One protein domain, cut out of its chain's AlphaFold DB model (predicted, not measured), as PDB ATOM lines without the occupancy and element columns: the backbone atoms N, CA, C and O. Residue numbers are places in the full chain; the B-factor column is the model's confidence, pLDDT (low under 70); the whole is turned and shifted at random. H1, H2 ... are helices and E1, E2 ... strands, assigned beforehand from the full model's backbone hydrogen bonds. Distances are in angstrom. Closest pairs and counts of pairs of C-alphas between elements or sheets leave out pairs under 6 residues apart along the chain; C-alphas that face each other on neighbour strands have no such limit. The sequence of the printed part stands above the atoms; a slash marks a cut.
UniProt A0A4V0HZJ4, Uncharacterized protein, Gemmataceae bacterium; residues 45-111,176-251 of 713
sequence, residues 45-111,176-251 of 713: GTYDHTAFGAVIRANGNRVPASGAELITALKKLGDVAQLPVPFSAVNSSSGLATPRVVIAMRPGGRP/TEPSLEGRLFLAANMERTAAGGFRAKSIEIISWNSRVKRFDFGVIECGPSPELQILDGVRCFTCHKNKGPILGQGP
ATOM      1  N   GLY A  45     144.001 121.297 125.849       68.88
ATOM      2  CA  GLY A  45     143.516 120.295 126.799       68.88
ATOM      3  C   GLY A  45     144.185 120.301 128.178       68.88
ATOM      4  O   GLY A  45     143.589 119.868 129.162       68.88
ATOM      5  N   THR A  46     145.408 120.829 128.299       74.75
ATOM      6  CA  THR A  46     146.109 120.881 129.599       74.75
ATOM      7  C   THR A  46     145.441 121.849 130.586       74.75
ATOM      8  O   THR A  46     145.548 121.665 131.799       74.75
ATOM      9  N   TYR A  47     144.723 122.861 130.090       84.25
ATOM     10  CA  TYR A  47     144.190 123.956 130.905       84.25
ATOM     11  C   TYR A  47     142.673 123.955 131.007       84.25
ATOM     12  O   TYR A  47     142.107 124.892 131.558       84.25
ATOM     13  N   ASP A  48     141.997 122.911 130.530       82.81
ATOM     14  CA  ASP A  48     140.553 122.977 130.314       82.81
ATOM     15  C   ASP A  48     139.720 123.272 131.567       82.81
ATOM     16  O   ASP A  48     138.622 123.827 131.464       82.81
ATOM     17  N   HIS A  49     140.276 122.956 132.736       82.38
ATOM     18  CA  HIS A  49     139.657 123.130 134.047       82.38
ATOM     19  C   HIS A  49     140.078 124.417 134.772       82.38
ATOM     20  O   HIS A  49     139.688 124.614 135.924       82.38
ATOM     21  N   THR A  50     140.895 125.272 134.153       86.06
ATOM     22  CA  THR A  50     141.322 126.548 134.737       86.06
ATOM     23  C   THR A  50     140.496 127.696 134.182       86.06
ATOM     24  O   THR A  50     140.107 127.689 133.012       86.06
ATOM     25  N   ALA A  51     140.242 128.715 135.007       84.75
ATOM     26  CA  ALA A  51     139.610 129.949 134.547       84.75
ATOM     27  C   ALA A  51     140.336 130.549 133.328       84.75
ATOM     28  O   ALA A  51     139.700 131.007 132.382       84.75
ATOM     29  N   PHE A  52     141.665 130.447 133.293       89.62
ATOM     30  CA  PHE A  52     142.470 130.857 132.150       89.62
ATOM     31  C   PHE A  52     142.319 129.951 130.914       89.62
ATOM     32  O   PHE A  52     142.351 130.439 129.788       89.62
ATOM     33  N   GLY A  53     142.079 128.649 131.076       90.00
ATOM     34  CA  GLY A  53     141.759 127.761 129.958       90.00
ATOM     35  C   GLY A  53     140.500 128.194 129.211       90.00
ATOM     36  O   GLY A  53     140.458 128.118 127.985       90.00
ATOM     37  N   ALA A  54     139.509 128.751 129.916       89.06
ATOM     38  CA  ALA A  54     138.353 129.372 129.268       89.06
ATOM     39  C   ALA A  54     138.754 130.559 128.379       89.06
ATOM     40  O   ALA A  54     138.203 130.715 127.291       89.06
ATOM     41  N   VAL A  55     139.734 131.362 128.809       90.25
ATOM     42  CA  VAL A  55     140.274 132.491 128.033       90.25
ATOM     43  C   VAL A  55     140.967 131.990 126.769       90.25
ATOM     44  O   VAL A  55     140.696 132.505 125.687       90.25
ATOM     45  N   ILE A  56     141.792 130.940 126.872       92.56
ATOM     46  CA  ILE A  56     142.443 130.304 125.714       92.56
ATOM     47  C   ILE A  56     141.392 129.799 124.714       92.56
ATOM     48  O   ILE A  56     141.507 130.059 123.516       92.56
ATOM     49  N   ARG A  57     140.336 129.123 125.190       92.12
ATOM     50  CA  ARG A  57     139.241 128.647 124.327       92.12
ATOM     51  C   ARG A  57     138.488 129.798 123.665       92.12
ATOM     52  O   ARG A  57     138.286 129.778 122.453       92.12
ATOM     53  N   ALA A  58     138.148 130.844 124.419       91.94
ATOM     54  CA  ALA A  58     137.512 132.049 123.884       91.94
ATOM     55  C   ALA A  58     138.388 132.779 122.845       91.94
ATOM     56  O   ALA A  58     137.865 133.452 121.948       91.94
ATOM     57  N   ASN A  59     139.710 132.605 122.912       94.81
ATOM     58  CA  ASN A  59     140.668 133.092 121.920       94.81
ATOM     59  C   ASN A  59     140.966 132.084 120.784       94.81
ATOM     60  O   ASN A  59     141.998 132.164 120.117       94.81
ATOM     61  N   GLY A  60     140.071 131.120 120.541       94.00
ATOM     62  CA  GLY A  60     140.221 130.146 119.456       94.00
ATOM     63  C   GLY A  60     141.296 129.098 119.733       94.00
ATOM     64  O   GLY A  60     142.044 128.735 118.832       94.00
ATOM     65  N   ASN A  61     141.392 128.638 120.984       92.75
ATOM     66  CA  ASN A  61     142.387 127.669 121.458       92.75
ATOM     67  C   ASN A  61     143.845 128.143 121.320       92.75
ATOM     68  O   ASN A  61     144.758 127.327 121.188       92.75
ATOM     69  N   ARG A  62     144.075 129.461 121.373       93.31
ATOM     70  CA  ARG A  62     145.406 130.079 121.310       93.31
ATOM     71  C   ARG A  62     145.645 130.970 122.521       93.31
ATOM     72  O   ARG A  62     144.738 131.660 122.984       93.31
ATOM     73  N   VAL A  63     146.876 130.978 123.021       93.06
ATOM     74  CA  VAL A  63     147.296 131.942 124.047       93.06
ATOM     75  C   VAL A  63     147.202 133.354 123.444       93.06
ATOM     76  O   VAL A  63     147.680 133.534 122.324       93.06
ATOM     77  N   PRO A  64     146.572 134.333 124.121       93.88
ATOM     78  CA  PRO A  64     146.503 135.709 123.629       93.88
ATOM     79  C   PRO A  64     147.881 136.284 123.295       93.88
ATOM     80  O   PRO A  64     148.774 136.277 124.140       93.88
ATOM     81  N   ALA A  65     148.043 136.792 122.073       94.62
ATOM     82  CA  ALA A  65     149.291 137.394 121.605       94.62
ATOM     83  C   ALA A  65     149.512 138.822 122.119       94.62
ATOM     84  O   ALA A  65     150.642 139.314 122.122       94.62
ATOM     85  N   SER A  66     148.436 139.489 122.544       94.12
ATOM     86  CA  SER A  66     148.452 140.864 123.038       94.12
ATOM     87  C   SER A  66     147.356 141.099 124.085       94.12
ATOM     88  O   SER A  66     146.467 140.262 124.290       94.12
ATOM     89  N   GLY A  67     147.383 142.268 124.728       89.19
ATOM     90  CA  GLY A  67     146.316 142.721 125.617       89.19
ATOM     91  C   GLY A  67     144.962 142.828 124.907       89.19
ATOM     92  O   GLY A  67     143.932 142.485 125.489       89.19
ATOM     93  N   ALA A  68     144.944 143.222 123.629       92.31
ATOM     94  CA  ALA A  68     143.716 143.386 122.860       92.31
ATOM     95  C   ALA A  68     143.057 142.036 122.572       92.31
ATOM     96  O   ALA A  68     141.835 141.901 122.714       92.31
ATOM     97  N   GLU A  69     143.857 141.023 122.225       94.50
ATOM     98  CA  GLU A  69     143.369 139.648 122.107       94.50
ATOM     99  C   GLU A  69     142.829 139.139 123.447       94.50
ATOM    100  O   GLU A  69     141.733 138.575 123.488       94.50
ATOM    101  N   LEU A  70     143.536 139.403 124.553       92.44
ATOM    102  CA  LEU A  70     143.095 139.003 125.888       92.44
ATOM    103  C   LEU A  70     141.735 139.620 126.240       92.44
ATOM    104  O   LEU A  70     140.818 138.909 126.643       92.44
ATOM    105  N   ILE A  71     141.586 140.934 126.086       90.44
ATOM    106  CA  ILE A  71     140.344 141.645 126.415       90.44
ATOM    107  C   ILE A  71     139.199 141.186 125.513       90.44
ATOM    108  O   ILE A  71     138.072 141.032 125.980       90.44
ATOM    109  N   THR A  72     139.478 140.914 124.240       93.31
ATOM    110  CA  THR A  72     138.492 140.340 123.316       93.31
ATOM    111  C   THR A  72     138.045 138.954 123.777       93.31
ATOM    112  O   THR A  72     136.847 138.672 123.794       93.31
ATOM    113  N   ALA A  73     138.979 138.101 124.197       92.38
ATOM    114  CA  ALA A  73     138.674 136.781 124.737       92.38
ATOM    115  C   ALA A  73     137.852 136.874 126.032       92.38
ATOM    116  O   ALA A  73     136.845 136.188 126.174       92.38
ATOM    117  N   LEU A  74     138.222 137.773 126.944       89.38
ATOM    118  CA  LEU A  74     137.507 138.001 128.199       89.38
ATOM    119  C   LEU A  74     136.082 138.522 127.986       89.38
ATOM    120  O   LEU A  74     135.159 138.027 128.624       89.38
ATOM    121  N   LYS A  75     135.875 139.445 127.041       88.88
ATOM    122  CA  LYS A  75     134.536 139.945 126.683       88.88
ATOM    123  C   LYS A  75     133.609 138.840 126.173       88.88
ATOM    124  O   LYS A  75     132.407 138.906 126.408       88.88
ATOM    125  N   LYS A  76     134.147 137.814 125.501       92.19
ATOM    126  CA  LYS A  76     133.366 136.628 125.102       92.19
ATOM    127  C   LYS A  76     132.953 135.771 126.301       92.19
ATOM    128  O   LYS A  76     131.993 135.022 126.196       92.19
ATOM    129  N   LEU A  77     133.672 135.857 127.420       86.19
ATOM    130  CA  LEU A  77     133.380 135.104 128.639       86.19
ATOM    131  C   LEU A  77     132.429 135.835 129.594       86.19
ATOM    132  O   LEU A  77     131.886 135.197 130.493       86.19
ATOM    133  N   GLY A  78     132.222 137.142 129.420       87.19
ATOM    134  CA  GLY A  78     131.300 137.955 130.215       87.19
ATOM    135  C   GLY A  78     131.838 139.359 130.501       87.19
ATOM    136  O   GLY A  78     132.792 139.821 129.873       87.19
ATOM    137  N   ASP A  79     131.209 140.051 131.454       79.12
ATOM    138  CA  ASP A  79     131.619 141.401 131.852       79.12
ATOM    139  C   ASP A  79     132.842 141.361 132.782       79.12
ATOM    140  O   ASP A  79     132.869 140.635 133.782       79.12
ATOM    141  N   VAL A  80     133.856 142.161 132.459       78.50
ATOM    142  CA  VAL A  80     135.114 142.248 133.206       78.50
ATOM    143  C   VAL A  80     135.287 143.623 133.834       78.50
ATOM    144  O   VAL A  80     135.090 144.662 133.206       78.50
ATOM    145  N   ALA A  81     135.700 143.634 135.095       71.38
ATOM    146  CA  ALA A  81     136.230 144.806 135.763       71.38
ATOM    147  C   ALA A  81     137.744 144.887 135.543       71.38
ATOM    148  O   ALA A  81     138.461 143.894 135.670       71.38
ATOM    149  N   GLN A  82     138.220 146.092 135.242       66.88
ATOM    150  CA  GLN A  82     139.635 146.433 135.307       66.88
ATOM    151  C   GLN A  82     139.840 147.235 136.589       66.88
ATOM    152  O   GLN A  82     139.169 148.242 136.805       66.88
ATOM    153  N   LEU A  83     140.710 146.745 137.460       58.88
ATOM    154  CA  LEU A  83     141.106 147.379 138.702       58.88
ATOM    155  C   LEU A  83     142.543 147.884 138.530       58.88
ATOM    156  O   LEU A  83     143.404 147.124 138.075       58.88
ATOM    157  N   PRO A  84     142.836 149.141 138.884       52.62
ATOM    158  CA  PRO A  84     144.209 149.616 138.896       52.62
ATOM    159  C   PRO A  84     144.991 148.794 139.923       52.62
ATOM    160  O   PRO A  84     144.573 148.708 141.079       52.62
ATOM    161  N   VAL A  85     146.116 148.189 139.525       50.91
ATOM    162  CA  VAL A  85     147.066 147.649 140.503       50.91
ATOM    163  C   VAL A  85     148.250 148.568 140.568       50.91
ATOM    164  O   VAL A  85     148.992 148.690 139.593       50.91
ATOM    165  N   PRO A  86     148.450 149.206 141.716       43.25
ATOM    166  CA  PRO A  86     149.397 150.285 141.758       43.25
ATOM    167  C   PRO A  86     150.846 149.798 141.883       43.25
ATOM    168  O   PRO A  86     151.732 150.488 141.403       43.25
ATOM    169  N   PHE A  87     151.102 148.586 142.403       44.62
ATOM    170  CA  PHE A  87     152.438 147.973 142.438       44.62
ATOM    171  C   PHE A  87     152.360 146.437 142.410       44.62
ATOM    172  O   PHE A  87     151.343 145.845 142.736       44.62
ATOM    173  N   SER A  88     153.437 145.744 142.050       38.56
ATOM    174  CA  SER A  88     153.617 144.316 142.348       38.56
ATOM    175  C   SER A  88     155.052 144.144 142.816       38.56
ATOM    176  O   SER A  88     155.969 144.647 142.174       38.56
ATOM    177  N   ALA A  89     155.267 143.456 143.938       33.81
ATOM    178  CA  ALA A  89     156.586 143.277 144.553       33.81
ATOM    179  C   ALA A  89     157.510 142.305 143.786       33.81
ATOM    180  O   ALA A  89     158.459 141.759 144.352       33.81
ATOM    181  N   VAL A  90     157.243 142.063 142.502       34.75
ATOM    182  CA  VAL A  90     158.024 141.145 141.683       34.75
ATOM    183  C   VAL A  90     159.018 141.956 140.853       34.75
ATOM    184  O   VAL A  90     158.699 142.486 139.794       34.75
ATOM    185  N   ASN A  91     160.247 141.995 141.375       35.41
ATOM    186  CA  ASN A  91     161.483 142.463 140.750       35.41
ATOM    187  C   ASN A  91     161.707 143.992 140.701       35.41
ATOM    188  O   ASN A  91     161.079 144.717 139.930       35.41
ATOM    189  N   SER A  92     162.705 144.463 141.456       35.56
ATOM    190  CA  SER A  92     163.208 145.845 141.442       35.56
ATOM    191  C   SER A  92     163.818 146.270 140.098       35.56
ATOM    192  O   SER A  92     163.965 147.468 139.862       35.56
ATOM    193  N   SER A  93     164.129 145.330 139.196       36.34
ATOM    194  CA  SER A  93     164.567 145.639 137.828       36.34
ATOM    195  C   SER A  93     163.427 145.786 136.813       36.34
ATOM    196  O   SER A  93     163.695 146.166 135.676       36.34
ATOM    197  N   SER A  94     162.162 145.551 137.198       41.59
ATOM    198  CA  SER A  94     161.010 145.752 136.298       41.59
ATOM    199  C   SER A  94     160.692 147.226 136.013       41.59
ATOM    200  O   SER A  94     159.949 147.514 135.082       41.59
ATOM    201  N   GLY A  95     161.318 148.155 136.748       36.22
ATOM    202  CA  GLY A  95     161.159 149.593 136.569       36.22
ATOM    203  C   GLY A  95     159.757 150.075 136.955       36.22
ATOM    204  O   GLY A  95     158.754 149.680 136.372       36.22
ATOM    205  N   LEU A  96     159.691 151.025 137.887       37.72
ATOM    206  CA  LEU A  96     158.467 151.707 138.345       37.72
ATOM    207  C   LEU A  96     157.725 152.504 137.241       37.72
ATOM    208  O   LEU A  96     156.811 153.263 137.537       37.72
ATOM    209  N   ALA A  97     158.133 152.379 135.975       43.41
ATOM    210  CA  ALA A  97     157.656 153.169 134.845       43.41
ATOM    211  C   ALA A  97     156.650 152.429 133.943       43.41
ATOM    212  O   ALA A  97     156.207 152.998 132.945       43.41
ATOM    213  N   THR A  98     156.308 151.171 134.245       50.25
ATOM    214  CA  THR A  98     155.377 150.377 133.428       50.25
ATOM    215  C   THR A  98     154.039 150.198 134.152       50.25
ATOM    216  O   THR A  98     154.004 149.618 135.238       50.25
ATOM    217  N   PRO A  99     152.927 150.726 133.608       50.31
ATOM    218  CA  PRO A  99     151.634 150.627 134.272       50.31
ATOM    219  C   PRO A  99     151.138 149.174 134.286       50.31
ATOM    220  O   PRO A  99     151.330 148.442 133.312       50.31
ATOM    221  N   ARG A 100     150.490 148.774 135.389       59.16
ATOM    222  CA  ARG A 100     149.864 147.456 135.569       59.16
ATOM    223  C   ARG A 100     148.361 147.593 135.801       59.16
ATOM    224  O   ARG A 100     147.904 148.515 136.470       59.16
ATOM    225  N   VAL A 101     147.591 146.641 135.282       56.44
ATOM    226  CA  VAL A 101     146.125 146.593 135.427       56.44
ATOM    227  C   VAL A 101     145.721 145.191 135.855       56.44
ATOM    228  O   VAL A 101     146.140 144.242 135.194       56.44
ATOM    229  N   VAL A 102     144.919 145.055 136.921       66.94
ATOM    230  CA  VAL A 102     144.239 143.792 137.237       66.94
ATOM    231  C   VAL A 102     142.934 143.685 136.482       66.94
ATOM    232  O   VAL A 102     142.117 144.592 136.525       66.94
ATOM    233  N   ILE A 103     142.705 142.553 135.832       67.31
ATOM    234  CA  ILE A 103     141.439 142.256 135.166       67.31
ATOM    235  C   ILE A 103     140.781 141.070 135.875       67.31
ATOM    236  O   ILE A 103     141.429 140.041 136.079       67.31
ATOM    237  N   ALA A 104     139.511 141.222 136.253       70.06
ATOM    238  CA  ALA A 104     138.706 140.195 136.915       70.06
ATOM    239  C   ALA A 104     137.256 140.214 136.401       70.06
ATOM    240  O   ALA A 104     136.751 141.254 135.988       70.06
ATOM    241  N   MET A 105     136.558 139.077 136.436       70.25
ATOM    242  CA  MET A 105     135.136 139.015 136.060       70.25
ATOM    243  C   MET A 105     134.254 139.714 137.101       70.25
ATOM    244  O   MET A 105     134.469 139.533 138.303       70.25
ATOM    245  N   ARG A 106     133.235 140.464 136.661       66.06
ATOM    246  CA  ARG A 106     132.242 141.046 137.576       66.06
ATOM    247  C   ARG A 106     131.301 139.971 138.129       66.06
ATOM    248  O   ARG A 106     130.867 139.107 137.362       66.06
ATOM    249  N   PRO A 107     130.928 140.047 139.420       56.88
ATOM    250  CA  PRO A 107     129.911 139.170 139.978       56.88
ATOM    251  C   PRO A 107     128.579 139.246 139.224       56.88
ATOM    252  O   PRO A 107     128.129 140.340 138.878       56.88
ATOM    253  N   GLY A 108     127.951 138.097 138.962       54.53
ATOM    254  CA  GLY A 108     126.645 138.016 138.290       54.53
ATOM    255  C   GLY A 108     126.636 138.253 136.771       54.53
ATOM    256  O   GLY A 108     125.562 138.249 136.163       54.53
ATOM    257  N   GLY A 109     127.796 138.429 136.128       56.91
ATOM    258  CA  GLY A 109     127.885 138.444 134.667       56.91
ATOM    259  C   GLY A 109     127.559 137.060 134.101       56.91
ATOM    260  O   GLY A 109     128.307 136.113 134.332       56.91
ATOM    261  N   ARG A 110     126.451 136.915 133.360       53.91
ATOM    262  CA  ARG A 110     126.163 135.654 132.657       53.91
ATOM    263  C   ARG A 110     127.269 135.407 131.625       53.91
ATOM    264  O   ARG A 110     127.496 136.298 130.801       53.91
ATOM    265  N   PRO A 111     127.929 134.235 131.627       56.50
ATOM    266  CA  PRO A 111     128.777 133.853 130.512       56.50
ATOM    267  C   PRO A 111     127.941 133.921 129.239       56.50
ATOM    268  O   PRO A 111     126.806 133.434 129.231       56.50
ATOM    269  N   THR A 176     133.806 120.119 136.541       58.50
ATOM    270  CA  THR A 176     134.712 119.919 135.404       58.50
ATOM    271  C   THR A 176     134.939 121.179 134.570       58.50
ATOM    272  O   THR A 176     135.843 121.195 133.737       58.50
ATOM    273  N   GLU A 177     134.135 122.215 134.784       69.12
ATOM    274  CA  GLU A 177     134.139 123.464 134.039       69.12
ATOM    275  C   GLU A 177     134.885 124.561 134.825       69.12
ATOM    276  O   GLU A 177     134.945 124.560 136.065       69.12
ATOM    277  N   PRO A 178     135.519 125.500 134.116       70.38
ATOM    278  CA  PRO A 178     136.225 126.596 134.753       70.38
ATOM    279  C   PRO A 178     135.259 127.599 135.389       70.38
ATOM    280  O   PRO A 178     134.280 128.018 134.779       70.38
ATOM    281  N   SER A 179     135.573 128.023 136.613       70.81
ATOM    282  CA  SER A 179     134.833 129.072 137.319       70.81
ATOM    283  C   SER A 179     135.559 130.403 137.162       70.81
ATOM    284  O   SER A 179     136.692 130.530 137.622       70.81
ATOM    285  N   LEU A 180     134.912 131.390 136.540       68.31
ATOM    286  CA  LEU A 180     135.546 132.674 136.204       68.31
ATOM    287  C   LEU A 180     135.309 133.769 137.257       68.31
ATOM    288  O   LEU A 180     136.156 134.639 137.455       68.31
ATOM    289  N   GLU A 181     134.183 133.714 137.968       63.09
ATOM    290  CA  GLU A 181     133.790 134.721 138.957       63.09
ATOM    291  C   GLU A 181     134.669 134.671 140.220       63.09
ATOM    292  O   GLU A 181     134.766 133.635 140.885       63.09
ATOM    293  N   GLY A 182     135.345 135.788 140.528       58.72
ATOM    294  CA  GLY A 182     136.240 135.926 141.691       58.72
ATOM    295  C   GLY A 182     137.446 134.976 141.689       58.72
ATOM    296  O   GLY A 182     138.022 134.704 142.743       58.72
ATOM    297  N   ARG A 183     137.781 134.406 140.525       73.62
ATOM    298  CA  ARG A 183     138.687 133.254 140.395       73.62
ATOM    299  C   ARG A 183     139.700 133.369 139.259       73.62
ATOM    300  O   ARG A 183     140.503 132.459 139.076       73.62
ATOM    301  N   LEU A 184     139.690 134.484 138.538       79.81
ATOM    302  CA  LEU A 184     140.694 134.846 137.550       79.81
ATOM    303  C   LEU A 184     141.183 136.263 137.845       79.81
ATOM    304  O   LEU A 184     140.379 137.192 137.876       79.81
ATOM    305  N   PHE A 185     142.489 136.407 138.034       82.75
ATOM    306  CA  PHE A 185     143.175 137.684 138.174       82.75
ATOM    307  C   PHE A 185     144.291 137.734 137.142       82.75
ATOM    308  O   PHE A 185     145.063 136.784 137.005       82.75
ATOM    309  N   LEU A 186     144.363 138.834 136.407       83.88
ATOM    310  CA  LEU A 186     145.328 139.017 135.329       83.88
ATOM    311  C   LEU A 186     146.035 140.339 135.540       83.88
ATOM    312  O   LEU A 186     145.331 141.334 135.597       83.88
ATOM    313  N   ALA A 187     147.363 140.375 135.633       82.88
ATOM    314  CA  ALA A 187     148.126 141.617 135.715       82.88
ATOM    315  C   ALA A 187     148.976 141.810 134.454       82.88
ATOM    316  O   ALA A 187     149.919 141.060 134.216       82.88
ATOM    317  N   ALA A 188     148.644 142.813 133.639       84.56
ATOM    318  CA  ALA A 188     149.392 143.111 132.417       84.56
ATOM    319  C   ALA A 188     150.602 144.011 132.705       84.56
ATOM    320  O   ALA A 188     150.452 145.086 133.277       84.56
ATOM    321  N   ASN A 189     151.789 143.584 132.283       83.12
ATOM    322  CA  ASN A 189     153.009 144.383 132.251       83.12
ATOM    323  C   ASN A 189     153.111 145.064 130.888       83.12
ATOM    324  O   ASN A 189     153.258 144.387 129.870       83.12
ATOM    325  N   MET A 190     153.036 146.392 130.858       83.00
ATOM    326  CA  MET A 190     153.024 147.158 129.610       83.00
ATOM    327  C   MET A 190     154.434 147.631 129.227       83.00
ATOM    328  O   MET A 190     155.223 147.995 130.089       83.00
ATOM    329  N   GLU A 191     154.753 147.701 127.937       85.94
ATOM    330  CA  GLU A 191     155.966 148.355 127.435       85.94
ATOM    331  C   GLU A 191     155.631 149.430 126.402       85.94
ATOM    332  O   GLU A 191     154.610 149.355 125.715       85.94
ATOM    333  N   ARG A 192     156.494 150.446 126.292       84.12
ATOM    334  CA  ARG A 192     156.310 151.529 125.325       84.12
ATOM    335  C   ARG A 192     156.690 151.058 123.923       84.12
ATOM    336  O   ARG A 192     157.762 150.491 123.727       84.12
ATOM    337  N   THR A 193     155.836 151.314 122.939       86.19
ATOM    338  CA  THR A 193     156.109 151.007 121.532       86.19
ATOM    339  C   THR A 193     156.914 152.130 120.877       86.19
ATOM    340  O   THR A 193     156.908 153.272 121.340       86.19
ATOM    341  N   ALA A 194     157.582 151.830 119.757       87.12
ATOM    342  CA  ALA A 194     158.316 152.834 118.979       87.12
ATOM    343  C   ALA A 194     157.419 153.995 118.498       87.12
ATOM    344  O   ALA A 194     157.892 155.116 118.347       87.12
ATOM    345  N   ALA A 195     156.119 153.743 118.321       86.25
ATOM    346  CA  ALA A 195     155.120 154.744 117.949       86.25
ATOM    347  C   ALA A 195     154.631 155.610 119.133       86.25
ATOM    348  O   ALA A 195     153.742 156.436 118.958       86.25
ATOM    349  N   GLY A 196     155.176 155.424 120.342       80.25
ATOM    350  CA  GLY A 196     154.857 156.231 121.526       80.25
ATOM    351  C   GLY A 196     153.667 155.751 122.365       80.25
ATOM    352  O   GLY A 196     153.436 156.321 123.434       80.25
ATOM    353  N   GLY A 197     152.958 154.702 121.932       83.06
ATOM    354  CA  GLY A 197     151.893 154.037 122.697       83.06
ATOM    355  C   GLY A 197     152.421 152.966 123.657       83.06
ATOM    356  O   GLY A 197     153.630 152.809 123.820       83.06
ATOM    357  N   PHE A 198     151.520 152.194 124.266       82.81
ATOM    358  CA  PHE A 198     151.865 151.032 125.093       82.81
ATOM    359  C   PHE A 198     151.305 149.739 124.494       82.81
ATOM    360  O   PHE A 198     150.286 149.755 123.806       82.81
ATOM    361  N   ARG A 199     151.970 148.615 124.760       88.06
ATOM    362  CA  ARG A 199     151.457 147.265 124.487       88.06
ATOM    363  C   ARG A 199     151.707 146.351 125.674       88.06
ATOM    364  O   ARG A 199     152.665 146.586 126.409       88.06
ATOM    365  N   ALA A 200     150.899 145.307 125.843       87.88
ATOM    366  CA  ALA A 200     151.216 144.280 126.827       87.88
ATOM    367  C   ALA A 200     152.494 143.547 126.388       87.88
ATOM    368  O   ALA A 200     152.570 143.023 125.280       87.88
ATOM    369  N   LYS A 201     153.510 143.547 127.251       91.56
ATOM    370  CA  LYS A 201     154.732 142.753 127.101       91.56
ATOM    371  C   LYS A 201     154.537 141.366 127.691       91.56
ATOM    372  O   LYS A 201     154.895 140.375 127.072       91.56
ATOM    373  N   SER A 202     153.961 141.304 128.886       91.38
ATOM    374  CA  SER A 202     153.606 140.045 129.523       91.38
ATOM    375  C   SER A 202     152.363 140.187 130.389       91.38
ATOM    376  O   SER A 202     151.969 141.298 130.741       91.38
ATOM    377  N   ILE A 203     151.710 139.072 130.709       90.25
ATOM    378  CA  ILE A 203     150.486 139.045 131.515       90.25
ATOM    379  C   ILE A 203     150.642 137.983 132.594       90.25
ATOM    380  O   ILE A 203     150.664 136.792 132.296       90.25
ATOM    381  N   GLU A 204     150.751 138.407 133.849       89.19
ATOM    382  CA  GLU A 204     150.726 137.520 135.011       89.19
ATOM    383  C   GLU A 204     149.294 137.014 135.230       89.19
ATOM    384  O   GLU A 204     148.335 137.778 135.150       89.19
ATOM    385  N   ILE A 205     149.141 135.726 135.514       89.19
ATOM    386  CA  ILE A 205     147.859 135.042 135.671       89.19
ATOM    387  C   ILE A 205     147.806 134.402 137.051       89.19
ATOM    388  O   ILE A 205     148.702 133.646 137.426       89.19
ATOM    389  N   ILE A 206     146.706 134.627 137.763       87.12
ATOM    390  CA  ILE A 206     146.291 133.846 138.925       87.12
ATOM    391  C   ILE A 206     144.907 133.291 138.599       87.12
ATOM    392  O   ILE A 206     143.930 134.031 138.508       87.12
ATOM    393  N   SER A 207     144.819 131.986 138.376       86.44
ATOM    394  CA  SER A 207     143.616 131.341 137.856       86.44
ATOM    395  C   SER A 207     143.235 130.152 138.717       86.44
ATOM    396  O   SER A 207     144.022 129.227 138.884       86.44
ATOM    397  N   TRP A 208     142.001 130.108 139.206       83.25
ATOM    398  CA  TRP A 208     141.481 128.929 139.888       83.25
ATOM    399  C   TRP A 208     141.419 127.741 138.933       83.25
ATOM    400  O   TRP A 208     140.933 127.855 137.803       83.25
ATOM    401  N   ASN A 209     141.871 126.591 139.410       82.12
ATOM    402  CA  ASN A 209     141.762 125.319 138.726       82.12
ATOM    403  C   ASN A 209     140.695 124.469 139.416       82.12
ATOM    404  O   ASN A 209     140.889 123.971 140.525       82.12
ATOM    405  N   SER A 210     139.558 124.283 138.748       73.62
ATOM    406  CA  SER A 210     138.417 123.542 139.290       73.62
ATOM    407  C   SER A 210     138.722 122.064 139.535       73.62
ATOM    408  O   SER A 210     138.068 121.464 140.389       73.62
ATOM    409  N   ARG A 211     139.706 121.482 138.834       75.69
ATOM    410  CA  ARG A 211     140.072 120.066 138.950       75.69
ATOM    411  C   ARG A 211     140.944 119.793 140.168       75.69
ATOM    412  O   ARG A 211     140.635 118.884 140.929       75.69
ATOM    413  N   VAL A 212     142.010 120.571 140.360       74.31
ATOM    414  CA  VAL A 212     142.929 120.410 141.511       74.31
ATOM    415  C   VAL A 212     142.584 121.319 142.692       74.31
ATOM    416  O   VAL A 212     143.228 121.242 143.732       74.31
ATOM    417  N   LYS A 213     141.555 122.160 142.546       72.19
ATOM    418  CA  LYS A 213     140.986 123.009 143.600       72.19
ATOM    419  C   LYS A 213     142.015 123.922 144.278       72.19
ATOM    420  O   LYS A 213     142.005 124.094 145.494       72.19
ATOM    421  N   ARG A 214     142.892 124.509 143.464       77.56
ATOM    422  CA  ARG A 214     143.909 125.491 143.863       77.56
ATOM    423  C   ARG A 214     144.053 126.564 142.793       77.56
ATOM    424  O   ARG A 214     143.584 126.377 141.668       77.56
ATOM    425  N   PHE A 215     144.717 127.664 143.127       82.44
ATOM    426  CA  PHE A 215     145.140 128.638 142.126       82.44
ATOM    427  C   PHE A 215     146.387 128.152 141.384       82.44
ATOM    428  O   PHE A 215     147.391 127.796 142.003       82.44
ATOM    429  N   ASP A 216     146.309 128.172 140.059       85.56
ATOM    430  CA  ASP A 216     147.454 128.092 139.166       85.56
ATOM    431  C   ASP A 216     147.991 129.503 138.922       85.56
ATOM    432  O   ASP A 216     147.231 130.468 138.788       85.56
ATOM    433  N   PHE A 217     149.314 129.606 138.853       89.56
ATOM    434  CA  PHE A 217     150.022 130.846 138.575       89.56
ATOM    435  C   PHE A 217     150.715 130.714 137.229       89.56
ATOM    436  O   PHE A 217     151.289 129.667 136.929       89.56
ATOM    437  N   GLY A 218     150.674 131.756 136.412       90.81
ATOM    438  CA  GLY A 218     151.313 131.727 135.106       90.81
ATOM    439  C   GLY A 218     151.713 133.102 134.610       90.81
ATOM    440  O   GLY A 218     151.351 134.114 135.202       90.81
ATOM    441  N   VAL A 219     152.468 133.123 133.521       92.62
ATOM    442  CA  VAL A 219     152.816 134.325 132.767       92.62
ATOM    443  C   VAL A 219     152.605 134.029 131.291       92.62
ATOM    444  O   VAL A 219     153.009 132.974 130.806       92.62
ATOM    445  N   ILE A 220     151.956 134.950 130.589       90.88
ATOM    446  CA  ILE A 220     151.955 134.998 129.130       90.88
ATOM    447  C   ILE A 220     153.052 135.958 128.715       90.88
ATOM    448  O   ILE A 220     152.973 137.130 129.069       90.88
ATOM    449  N   GLU A 221     154.023 135.507 127.938       93.12
ATOM    450  CA  GLU A 221     154.890 136.418 127.190       93.12
ATOM    451  C   GLU A 221     154.150 136.820 125.908       93.12
ATOM    452  O   GLU A 221     153.796 135.961 125.102       93.12
ATOM    453  N   CYS A 222     153.839 138.107 125.744       90.94
ATOM    454  CA  CYS A 222     153.090 138.631 124.598       90.94
ATOM    455  C   CYS A 222     154.034 138.921 123.423       90.94
ATOM    456  O   CYS A 222     155.195 139.289 123.605       90.94
ATOM    457  N   GLY A 223     153.538 138.790 122.193       91.75
ATOM    458  CA  GLY A 223     154.336 138.990 120.985       91.75
ATOM    459  C   GLY A 223     153.911 138.088 119.821       91.75
ATOM    460  O   GLY A 223     152.843 137.484 119.871       91.75
ATOM    461  N   PRO A 224     154.741 137.979 118.764       91.38
ATOM    462  CA  PRO A 224     154.436 137.162 117.583       91.38
ATOM    463  C   PRO A 224     154.266 135.667 117.883       91.38
ATOM    464  O   PRO A 224     153.541 134.974 117.172       91.38
ATOM    465  N   SER A 225     154.920 135.187 118.942       92.44
ATOM    466  CA  SER A 225     154.903 133.793 119.382       92.44
ATOM    467  C   SER A 225     154.578 133.744 120.874       92.44
ATOM    468  O   SER A 225     155.496 133.580 121.680       92.44
ATOM    469  N   PRO A 226     153.311 133.960 121.272       92.44
ATOM    470  CA  PRO A 226     152.975 134.038 122.681       92.44
ATOM    471  C   PRO A 226     153.171 132.694 123.372       92.44
ATOM    472  O   PRO A 226     152.718 131.655 122.883       92.44
ATOM    473  N   GLU A 227     153.814 132.721 124.535       92.12
ATOM    474  CA  GLU A 227     154.063 131.527 125.338       92.12
ATOM    475  C   GLU A 227     153.388 131.657 126.702       92.12
ATOM    476  O   GLU A 227     153.565 132.650 127.404       92.12
ATOM    477  N   LEU A 228     152.630 130.626 127.090       91.56
ATOM    478  CA  LEU A 228     152.128 130.477 128.451       91.56
ATOM    479  C   LEU A 228     153.109 129.644 129.277       91.56
ATOM    480  O   LEU A 228     153.262 128.438 129.058       91.56
ATOM    481  N   GLN A 229     153.685 130.266 130.296       90.69
ATOM    482  CA  GLN A 229     154.534 129.612 131.280       90.69
ATOM    483  C   GLN A 229     153.772 129.467 132.598       90.69
ATOM    484  O   GLN A 229     153.326 130.453 133.176       90.69
ATOM    485  N   ILE A 230     153.609 128.236 133.087       88.62
ATOM    486  CA  ILE A 230     153.039 127.981 134.419       88.62
ATOM    487  C   ILE A 230     154.158 128.053 135.449       88.62
ATOM    488  O   ILE A 230     155.178 127.376 135.317       88.62
ATOM    489  N   LEU A 231     153.947 128.875 136.468       85.31
ATOM    490  CA  LEU A 231     154.894 129.115 137.542       85.31
ATOM    491  C   LEU A 231     154.653 128.168 138.722       85.31
ATOM    492  O   LEU A 231     153.575 127.596 138.896       85.31
ATOM    493  N   ASP A 232     155.672 128.033 139.568       78.81
ATOM    494  CA  ASP A 232     155.558 127.325 140.840       78.81
ATOM    495  C   ASP A 232     154.623 128.087 141.792       78.81
ATOM    496  O   ASP A 232     154.968 129.140 142.343       78.81
ATOM    497  N   GLY A 233     153.431 127.524 141.999       73.19
ATOM    498  CA  GLY A 233     152.388 128.137 142.807       73.19
ATOM    499  C   GLY A 233     152.785 128.388 144.260       73.19
ATOM    500  O   GLY A 233     152.274 129.335 144.848       73.19
ATOM    501  N   VAL A 234     153.723 127.629 144.844       67.62
ATOM    502  CA  VAL A 234     154.162 127.847 146.236       67.62
ATOM    503  C   VAL A 234     154.948 129.154 146.357       67.62
ATOM    504  O   VAL A 234     154.714 129.954 147.271       67.62
ATOM    505  N   ARG A 235     155.846 129.413 145.400       66.38
ATOM    506  CA  ARG A 235     156.645 130.646 145.353       66.38
ATOM    507  C   ARG A 235     155.768 131.862 145.092       66.38
ATOM    508  O   ARG A 235     155.869 132.857 145.812       66.38
ATOM    509  N   CYS A 236     154.880 131.765 144.104       71.62
ATOM    510  CA  CYS A 236     153.963 132.848 143.767       71.62
ATOM    511  C   CYS A 236     153.000 133.141 144.920       71.62
ATOM    512  O   CYS A 236     152.871 134.294 145.318       71.62
ATOM    513  N   PHE A 237     152.395 132.118 145.529       64.38
ATOM    514  CA  PHE A 237     151.485 132.301 146.659       64.38
ATOM    515  C   PHE A 237     152.178 132.971 147.852       64.38
ATOM    516  O   PHE A 237     151.636 133.916 148.416       64.38
ATOM    517  N   THR A 238     153.402 132.556 148.197       57.84
ATOM    518  CA  THR A 238     154.183 133.181 149.282       57.84
ATOM    519  C   THR A 238     154.487 134.651 148.984       57.84
ATOM    520  O   THR A 238     154.344 135.504 149.860       57.84
ATOM    521  N   CYS A 239     154.860 134.970 147.742       57.34
ATOM    522  CA  CYS A 239     155.118 136.344 147.317       57.34
ATOM    523  C   CYS A 239     153.842 137.198 147.356       57.34
ATOM    524  O   CYS A 239     153.821 138.249 147.993       57.34
ATOM    525  N   HIS A 240     152.751 136.735 146.746       65.00
ATOM    526  CA  HIS A 240     151.511 137.504 146.667       65.00
ATOM    527  C   HIS A 240     150.794 137.623 148.017       65.00
ATOM    528  O   HIS A 240     150.185 138.657 148.260       65.00
ATOM    529  N   LYS A 241     150.903 136.627 148.906       58.44
ATOM    530  CA  LYS A 241     150.326 136.673 150.258       58.44
ATOM    531  C   LYS A 241     151.104 137.587 151.205       58.44
ATOM    532  O   LYS A 241     150.490 138.316 151.973       58.44
ATOM    533  N   ASN A 242     152.438 137.542 151.168       47.81
ATOM    534  CA  ASN A 242     153.271 138.226 152.166       47.81
ATOM    535  C   ASN A 242     153.851 139.564 151.680       47.81
ATOM    536  O   ASN A 242     154.337 140.339 152.498       47.81
ATOM    537  N   LYS A 243     153.886 139.813 150.364       45.47
ATOM    538  CA  LYS A 243     154.588 140.966 149.767       45.47
ATOM    539  C   LYS A 243     153.819 141.666 148.642       45.47
ATOM    540  O   LYS A 243     154.173 142.784 148.289       45.47
ATOM    541  N   GLY A 244     152.810 141.028 148.047       47.91
ATOM    542  CA  GLY A 244     152.069 141.566 146.906       47.91
ATOM    543  C   GLY A 244     150.747 142.236 147.305       47.91
ATOM    544  O   GLY A 244     150.051 141.738 148.186       47.91
ATOM    545  N   PRO A 245     150.323 143.311 146.620       45.34
ATOM    546  CA  PRO A 245     149.057 143.982 146.925       45.34
ATOM    547  C   PRO A 245     147.822 143.220 146.427       45.34
ATOM    548  O   PRO A 245     146.708 143.561 146.804       45.34
ATOM    549  N   ILE A 246     147.998 142.174 145.610       50.12
ATOM    550  CA  ILE A 246     146.883 141.413 145.028       50.12
ATOM    551  C   ILE A 246     146.182 140.534 146.083       50.12
ATOM    552  O   ILE A 246     144.968 140.374 146.015       50.12
ATOM    553  N   LEU A 247     146.909 139.999 147.080       52.53
ATOM    554  CA  LEU A 247     146.349 139.080 148.090       52.53
ATOM    555  C   LEU A 247     146.532 139.556 149.550       52.53
ATOM    556  O   LEU A 247     146.235 138.806 150.476       52.53
ATOM    557  N   GLY A 248     146.999 140.785 149.794       41.78
ATOM    558  CA  GLY A 248     147.382 141.244 151.142       41.78
ATOM    559  C   GLY A 248     146.233 141.557 152.119       41.78
ATOM    560  O   GLY A 248     146.472 141.652 153.317       41.78
ATOM    561  N   GLN A 249     144.993 141.722 151.641       41.03
ATOM    562  CA  GLN A 249     143.878 142.287 152.430       41.03
ATOM    563  C   GLN A 249     142.842 141.255 152.944       41.03
ATOM    564  O   GLN A 249     141.812 141.649 153.482       41.03
ATOM    565  N   GLY A 250     143.069 139.937 152.819       40.56
ATOM    566  CA  GLY A 250     142.087 138.931 153.272       40.56
ATOM    567  C   GLY A 250     142.658 137.542 153.597       40.56
ATOM    568  O   GLY A 250     143.815 137.260 153.283       40.56
ATOM    569  N   PRO A 251     141.870 136.644 154.226       39.28
ATOM    570  CA  PRO A 251     142.277 135.270 154.512       39.28
ATOM    571  C   PRO A 251     142.226 134.427 153.231       39.28
ATOM    572  O   PRO A 251     141.286 133.678 152.977       39.28
TER     573      PRO A 251
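This is residues 45 to 111 and 176 to 251 of the 713 residues of an uncharacterized protein of Gemmataceae bacterium (UniProt A0A4V0HZJ4). One strongly twisted antiparallel sheet of six strands makes the body, with H1 and H2 over one face and H3 over the opposite face at E5. H1 stands up from the sheet, and H2 meets it nearly at a right angle. The printed part has 143 residues, with three named helices and six named strands in the order H1 H2 E1 E2 E3 E4 E5 E6 H3, and the sheet's order is E1 - E2 - E3 - E4 - E5 - E6. The class is mixed, helices and strands; the whole is compact, with a radius of gyration of the C-alphas of 14.5 A, and rounded, spanning 42 by 34 by 27 A.

H1, residues 51 to 58, begins with C-alpha 51 at (139.610, 129.949, 134.547) and is 11.1 A long. H2, residues 67 to 77, is 15.3 A long. E1, residues 80 to 85, and E2, residues 100 to 105, are 15.0 A and 17.0 A long. E3, residues 184 to 192, is 25.9 A long. E4, residues 198 to 209, is 30.8 A long and bends by 53 degrees at residue 201. E5, residues 214 to 221, is 22.8 A long. E6, residues 227 to 231, is 12.5 A long. H3, residues 233 to 242, is 13.8 A long and ends with C-alpha 242 at (153.271, 138.226, 152.166).

E1 and E6 are the edge strands. E1 and E2 are a hairpin, with N 83 and O 102 within hydrogen-bond range at 2.7 A. Beside it, N 103 of E2 and O 186 of E3 are 2.9 A apart. E3 E4 E5 E6 form a meander, each strand the antiparallel neighbour of the one before, with N 187 and O 204 at 2.8 A, N 205 and O 218 at 2.8 A, and N 219 and O 229 at 2.8 A. H1 is on the sheet at a height of 10.6 A, over E4 and only just over E3, where 3 of its 8 C-alphas fall; its closest C-alpha pair with E4 is Ala 51 and Ser 207, 5.4 A. H2, on the same face at a height of 7.7 A, touches H1, the closest C-alphas being those of Ala 58 and Ala 73, 4.9 A; their lines are about perpendicular at 84 degrees. H3 is on the opposite face and runs across E5 at 88 degrees on the local plane; the closest C-alphas are those of Phe 217 and Gly 233, 5.6 A. H3 is apart from H1 and H2. Every O i to N i+4 pair is within hydrogen-bond range in H2 and H3, and 3 of 4 in H1.

The two C-alphas farthest apart, those of Thr 176 and Ala 195, are 44.0 A apart. Residues 112 to 175 are not printed, and C-alphas 111 and 176 are 15.9 A apart across this cut, in the link E2 to E3. The link E1 to E2 is long, with 14 residues. The mean pLDDT of the printed part is 73.9, and 51 residues are under 70, among them residues 82 to 103 and 237 to 251.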